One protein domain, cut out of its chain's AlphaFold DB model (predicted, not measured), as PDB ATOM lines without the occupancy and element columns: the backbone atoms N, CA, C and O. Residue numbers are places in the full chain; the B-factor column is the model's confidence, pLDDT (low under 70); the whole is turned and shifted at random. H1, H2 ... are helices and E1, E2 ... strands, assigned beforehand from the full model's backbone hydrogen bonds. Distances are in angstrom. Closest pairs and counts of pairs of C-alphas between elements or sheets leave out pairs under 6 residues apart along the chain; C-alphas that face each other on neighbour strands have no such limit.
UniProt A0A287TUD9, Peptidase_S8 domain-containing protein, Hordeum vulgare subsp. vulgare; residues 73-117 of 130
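Overview. This is residues 73 to 117 of the 130 residues of the protein "Peptidase_S8 domain-containing protein" of Hordeum vulgare subsp. vulgare (UniProt A0A287TUD9). A strand hairpin, E1 and E2, makes one end and a small head of two short touching helices, H1 and H2, the other, joined by a long link from which residues 89 to 96 stick out. The printed part has 45 residues, with elements in the order E1, E2, H1, H2, the strands antiparallel. The class is mixed, with 19 residues in named elements, under half. It is only just loose, close to extended, with a radius of gyration of the C-alphas of 14.0 A and spans of 35 by 25 by 20 A.

Arrangement. Look first at E1, residues 73 to 77, and E2, residues 80 to 85, a hairpin at 152 degrees; N 75 and O 82 are within hydrogen-bond range at 2.9 A. H1, residues 103 to 106, and H2, residues 113 to 116, touch, closest at the C-alphas of Ala 104 and Val 113, 5.4 A. Both are too short for an O i to N i+4 pair; each has its 1 O i to N i+3 pair within range. E1 is apart from both helices.

Along the chain. Find C-alpha 73 at (-28.558, 7.331, -27.006), where E1 begins its 13.1 A; E2 runs 16.2 A. H2 ends at C-alpha 116, (-16.104, 9.342, -47.652).

Size, cuts and confidence. The C-alphas farthest apart, Glu 89 and Gly 110, are 36.5 A apart. The printed part has no cut, and the link E2 to H1 is long, 17 residues. No printed residue is under pLDDT 70.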
ATOM      1  N   SER A  73     -29.681   8.243 -26.811       88.12
ATOM      2  CA  SER A  73     -28.558   7.331 -27.006       88.12
ATOM      3  C   SER A  73     -27.276   8.083 -26.667       88.12
ATOM      4  O   SER A  73     -27.109   9.211 -27.121       88.12
ATOM      5  N   TYR A  74     -26.404   7.539 -25.819       86.88
ATOM      6  CA  TYR A  74     -25.315   8.328 -25.225       86.88
ATOM      7  C   TYR A  74     -23.947   7.877 -25.705       86.88
ATOM      8  O   TYR A  74     -23.569   6.736 -25.469       86.88
ATOM      9  N   LEU A  75     -23.182   8.806 -26.281       85.25
ATOM     10  CA  LEU A  75     -21.794   8.607 -26.694       85.25
ATOM     11  C   LEU A  75     -20.841   8.980 -25.577       85.25
ATOM     12  O   LEU A  75     -20.890  10.096 -25.071       85.25
ATOM     13  N   VAL A  76     -19.960   8.050 -25.222       87.38
ATOM     14  CA  VAL A  76     -18.829   8.317 -24.336       87.38
ATOM     15  C   VAL A  76     -17.576   8.392 -25.195       87.38
ATOM     16  O   VAL A  76     -17.138   7.388 -25.748       87.38
ATOM     17  N   PHE A  77     -17.005   9.587 -25.311       84.56
ATOM     18  CA  PHE A  77     -15.783   9.831 -26.070       84.56
ATOM     19  C   PHE A  77     -14.821  10.686 -25.256       84.56
ATOM     20  O   PHE A  77     -15.194  11.760 -24.791       84.56
ATOM     21  N   ASN A  78     -13.588  10.205 -25.072       85.38
ATOM     22  CA  ASN A  78     -12.537  10.909 -24.330       85.38
ATOM     23  C   ASN A  78     -13.015  11.452 -22.960       85.38
ATOM     24  O   ASN A  78     -12.818  12.617 -22.625       85.38
ATOM     25  N   GLY A  79     -13.750  10.627 -22.204       85.38
ATOM     26  CA  GLY A  79     -14.327  11.001 -20.903       85.38
ATOM     27  C   GLY A  79     -15.552  11.926 -20.957       85.38
ATOM     28  O   GLY A  79     -16.134  12.218 -19.916       85.38
ATOM     29  N   THR A  80     -15.987  12.361 -22.141       89.06
ATOM     30  CA  THR A  80     -17.166  13.217 -22.333       89.06
ATOM     31  C   THR A  80     -18.384  12.378 -22.699       89.06
ATOM     32  O   THR A  80     -18.318  11.557 -23.614       89.06
ATOM     33  N   LYS A  81     -19.510  12.601 -22.008       89.56
ATOM     34  CA  LYS A  81     -20.800  11.955 -22.292       89.56
ATOM     35  C   LYS A  81     -21.695  12.901 -23.095       89.56
ATOM     36  O   LYS A  81     -22.102  13.945 -22.593       89.56
ATOM     37  N   ILE A  82     -22.018  12.525 -24.327       90.38
ATOM     38  CA  ILE A  82     -22.822  13.301 -25.278       90.38
ATOM     39  C   ILE A  82     -24.174  12.609 -25.453       90.38
ATOM     40  O   ILE A  82     -24.229  11.413 -25.732       90.38
ATOM     41  N   LYS A  83     -25.273  13.353 -25.297       91.44
ATOM     42  CA  LYS A  83     -26.632  12.856 -25.551       91.44
ATOM     43  C   LYS A  83     -26.958  12.993 -27.043       91.44
ATOM     44  O   LYS A  83     -27.061  14.106 -27.545       91.44
ATOM     45  N   GLY A  84     -27.131  11.870 -27.728       89.06
ATOM     46  CA  GLY A  84     -27.680  11.754 -29.079       89.06
ATOM     47  C   GLY A  84     -29.044  11.057 -29.077       89.06
ATOM     48  O   GLY A  84     -29.690  10.931 -28.034       89.06
ATOM     49  N   GLN A  85     -29.479  10.584 -30.246       87.88
ATOM     50  CA  GLN A  85     -30.736   9.850 -30.423       87.88
ATOM     51  C   GLN A  85     -30.516   8.604 -31.283       87.88
ATOM     52  O   GLN A  85     -29.746   8.634 -32.242       87.88
ATOM     53  N   SER A  86     -31.168   7.496 -30.934       85.25
ATOM     54  CA  SER A  86     -31.127   6.255 -31.715       85.25
ATOM     55  C   SER A  86     -32.352   5.396 -31.419       85.25
ATOM     56  O   SER A  86     -32.855   5.400 -30.301       85.25
ATOM     57  N   MET A  87     -32.801   4.630 -32.410       88.25
ATOM     58  CA  MET A  87     -33.835   3.596 -32.260       88.25
ATOM     59  C   MET A  87     -33.274   2.199 -32.560       88.25
ATOM     60  O   MET A  87     -34.006   1.316 -32.994       88.25
ATOM     61  N   SER A  88     -31.959   2.005 -32.407       85.62
ATOM     62  CA  SER A  88     -31.358   0.694 -32.646       85.62
ATOM     63  C   SER A  88     -31.931  -0.337 -31.672       85.62
ATOM     64  O   SER A  88     -31.891  -0.140 -30.460       85.62
ATOM     65  N   GLU A  89     -32.441  -1.444 -32.210       84.56
ATOM     66  CA  GLU A  89     -32.931  -2.576 -31.413       84.56
ATOM     67  C   GLU A  89     -31.793  -3.308 -30.695       84.56
ATOM     68  O   GLU A  89     -32.005  -3.993 -29.694       84.56
ATOM     69  N   THR A  90     -30.574  -3.174 -31.220       82.00
ATOM     70  CA  THR A  90     -29.403  -3.901 -30.755       82.00
ATOM     71  C   THR A  90     -28.345  -2.964 -30.214       82.00
ATOM     72  O   THR A  90     -27.875  -2.042 -30.877       82.00
ATOM     73  N   SER A  91     -27.882  -3.302 -29.027       76.75
ATOM     74  CA  SER A  91     -26.676  -2.765 -28.429       76.75
ATOM     75  C   SER A  91     -25.414  -3.324 -29.097       76.75
ATOM     76  O   SER A  91     -25.410  -4.436 -29.634       76.75
ATOM     77  N   LEU A  92     -24.306  -2.584 -29.006       78.31
ATOM     78  CA  LEU A  92     -22.983  -3.131 -29.315       78.31
ATOM     79  C   LEU A  92     -22.746  -4.389 -28.467       78.31
ATOM     80  O   LEU A  92     -23.110  -4.434 -27.291       78.31
ATOM     81  N   LYS A  93     -22.133  -5.412 -29.075       79.06
ATOM     82  CA  LYS A  93     -21.925  -6.730 -28.446       79.06
ATOM     83  C   LYS A  93     -21.084  -6.657 -27.173       79.06
ATOM     84  O   LYS A  93     -21.189  -7.532 -26.320       79.06
ATOM     85  N   THR A  94     -20.237  -5.638 -27.076       74.19
ATOM     86  CA  THR A  94     -19.363  -5.391 -25.932       74.19
ATOM     87  C   THR A  94     -19.581  -3.969 -25.421       74.19
ATOM     88  O   THR A  94     -20.067  -3.102 -26.153       74.19
ATOM     89  N   LYS A  95     -19.230  -3.738 -24.153       73.75
ATOM     90  CA  LYS A  95     -19.139  -2.390 -23.571       73.75
ATOM     91  C   LYS A  95     -17.754  -1.764 -23.787       73.75
ATOM     92  O   LYS A  95     -17.520  -0.655 -23.312       73.75
ATOM     93  N   ASP A  96     -16.856  -2.470 -24.472       81.62
ATOM     94  CA  ASP A  96     -15.502  -1.997 -24.717       81.62
ATOM     95  C   ASP A  96     -15.523  -0.830 -25.717       81.62
ATOM     96  O   ASP A  96     -16.346  -0.822 -26.643       81.62
ATOM     97  N   PRO A  97     -14.642   0.173 -25.554       80.44
ATOM     98  CA  PRO A  97     -14.527   1.260 -26.514       80.44
ATOM     99  C   PRO A  97     -14.159   0.737 -27.906       80.44
ATOM    100  O   PRO A  97     -13.209  -0.028 -28.066       80.44
ATOM    101  N   TYR A  98     -14.881   1.204 -28.923       83.75
ATOM    102  CA  TYR A  98     -14.535   0.957 -30.319       83.75
ATOM    103  C   TYR A  98     -13.663   2.103 -30.849       83.75
ATOM    104  O   TYR A  98     -13.924   3.263 -30.509       83.75
ATOM    105  N   PRO A  99     -12.653   1.819 -31.694       85.12
ATOM    106  CA  PRO A  99     -11.954   2.864 -32.426       85.12
ATOM    107  C   PRO A  99     -12.951   3.681 -33.250       85.12
ATOM    108  O   PRO A  99     -13.805   3.116 -33.933       85.12
ATOM    109  N   MET A 100     -12.826   5.003 -33.193       81.19
ATOM    110  CA  MET A 100     -13.548   5.915 -34.075       81.19
ATOM    111  C   MET A 100     -12.560   6.539 -35.054       81.19
ATOM    112  O   MET A 100     -11.415   6.801 -34.691       81.19
ATOM    113  N   ILE A 101     -13.014   6.755 -36.284       85.56
ATOM    114  CA  ILE A 101     -12.259   7.400 -37.357       85.56
ATOM    115  C   ILE A 101     -13.098   8.554 -37.899       85.56
ATOM    116  O   ILE A 101     -14.320   8.422 -38.017       85.56
ATOM    117  N   ASP A 102     -12.461   9.682 -38.204       83.56
ATOM    118  CA  ASP A 102     -13.132  10.747 -38.941       83.56
ATOM    119  C   ASP A 102     -13.391  10.267 -40.374       83.56
ATOM    120  O   ASP A 102     -12.512   9.698 -41.021       83.56
ATOM    121  N   SER A 103     -14.601  10.475 -40.888       83.75
ATOM    122  CA  SER A 103     -14.949  10.018 -42.235       83.75
ATOM    123  C   SER A 103     -14.009  10.565 -43.313       83.75
ATOM    124  O   SER A 103     -13.719   9.856 -44.271       83.75
ATOM    125  N   ALA A 104     -13.473  11.778 -43.145       84.50
ATOM    126  CA  ALA A 104     -12.527  12.356 -44.090       84.50
ATOM    127  C   ALA A 104     -11.203  11.572 -44.157       84.50
ATOM    128  O   ALA A 104     -10.568  11.508 -45.210       84.50
ATOM    129  N   GLU A 105     -10.810  10.934 -43.053       87.06
ATOM    130  CA  GLU A 105      -9.614  10.090 -42.955       87.06
ATOM    131  C   GLU A 105      -9.857   8.659 -43.466       87.06
ATOM    132  O   GLU A 105      -8.908   7.915 -43.707       87.06
ATOM    133  N   ALA A 106     -11.119   8.270 -43.669       87.25
ATOM    134  CA  ALA A 106     -11.509   6.953 -44.169       87.25
ATOM    135  C   ALA A 106     -11.574   6.863 -45.711       87.25
ATOM    136  O   ALA A 106     -11.979   5.829 -46.250       87.25
ATOM    137  N   ALA A 107     -11.195   7.922 -46.438       88.06
ATOM    138  CA  ALA A 107     -11.241   7.949 -47.898       88.06
ATOM    139  C   ALA A 107     -10.329   6.883 -48.532       88.06
ATOM    140  O   ALA A 107      -9.147   6.756 -48.203       88.06
ATOM    141  N   ALA A 108     -10.872   6.118 -49.485       87.75
ATOM    142  CA  ALA A 108     -10.093   5.113 -50.203       87.75
ATOM    143  C   ALA A 108      -8.995   5.769 -51.073       87.75
ATOM    144  O   ALA A 108      -9.194   6.877 -51.581       87.75
ATOM    145  N   PRO A 109      -7.854   5.091 -51.310       89.31
ATOM    146  CA  PRO A 109      -6.768   5.645 -52.114       89.31
ATOM    147  C   PRO A 109      -7.246   6.133 -53.489       89.31
ATOM    148  O   PRO A 109      -7.892   5.395 -54.233       89.31
ATOM    149  N   GLY A 110      -6.916   7.380 -53.831       89.19
ATOM    150  CA  GLY A 110      -7.289   7.995 -55.109       89.19
ATOM    151  C   GLY A 110      -8.743   8.474 -55.206       89.19
ATOM    152  O   GLY A 110      -9.164   8.862 -56.294       89.19
ATOM    153  N   ARG A 111      -9.513   8.460 -54.110       87.81
ATOM    154  CA  ARG A 111     -10.871   9.021 -54.050       87.81
ATOM    155  C   ARG A 111     -10.875  10.409 -53.424       87.81
ATOM    156  O   ARG A 111      -9.999  10.746 -52.631       87.81
ATOM    157  N   ALA A 112     -11.865  11.213 -53.802       86.06
ATOM    158  CA  ALA A 112     -12.104  12.493 -53.154       86.06
ATOM    159  C   ALA A 112     -12.572  12.259 -51.712       86.06
ATOM    160  O   ALA A 112     -13.297  11.304 -51.441       86.06
ATOM    161  N   VAL A 113     -12.187  13.152 -50.800       83.25
ATOM    162  CA  VAL A 113     -12.629  13.117 -49.395       83.25
ATOM    163  C   VAL A 113     -14.158  13.178 -49.295       83.25
ATOM    164  O   VAL A 113     -14.743  12.513 -48.446       83.25
ATOM    165  N   ASP A 114     -14.808  13.891 -50.220       85.25
ATOM    166  CA  ASP A 114     -16.268  14.015 -50.275       85.25
ATOM    167  C   ASP A 114     -16.989  12.672 -50.462       85.25
ATOM    168  O   ASP A 114     -18.096  12.496 -49.958       85.25
ATOM    169  N   ASP A 115     -16.341  11.696 -51.111       82.25
ATOM    170  CA  ASP A 115     -16.885  10.343 -51.285       82.25
ATOM    171  C   ASP A 115     -16.940   9.559 -49.963       82.25
ATOM    172  O   ASP A 115     -17.614   8.530 -49.882       82.25
ATOM    173  N   ALA A 116     -16.195  10.002 -48.947       82.31
ATOM    174  CA  ALA A 116     -16.104   9.342 -47.652       82.31
ATOM    175  C   ALA A 116     -17.055   9.945 -46.610       82.31
ATOM    176  O   ALA A 116     -17.324   9.293 -45.599       82.31
ATOM    177  N   TYR A 117     -17.592  11.152 -46.839       81.00
ATOM    178  CA  TYR A 117     -18.500  11.786 -45.886       81.00
ATOM    179  C   TYR A 117     -19.775  10.972 -45.687       81.00
ATOM    180  O   TYR A 117     -20.496  10.615 -46.619       81.00
TER     181      TYR A 117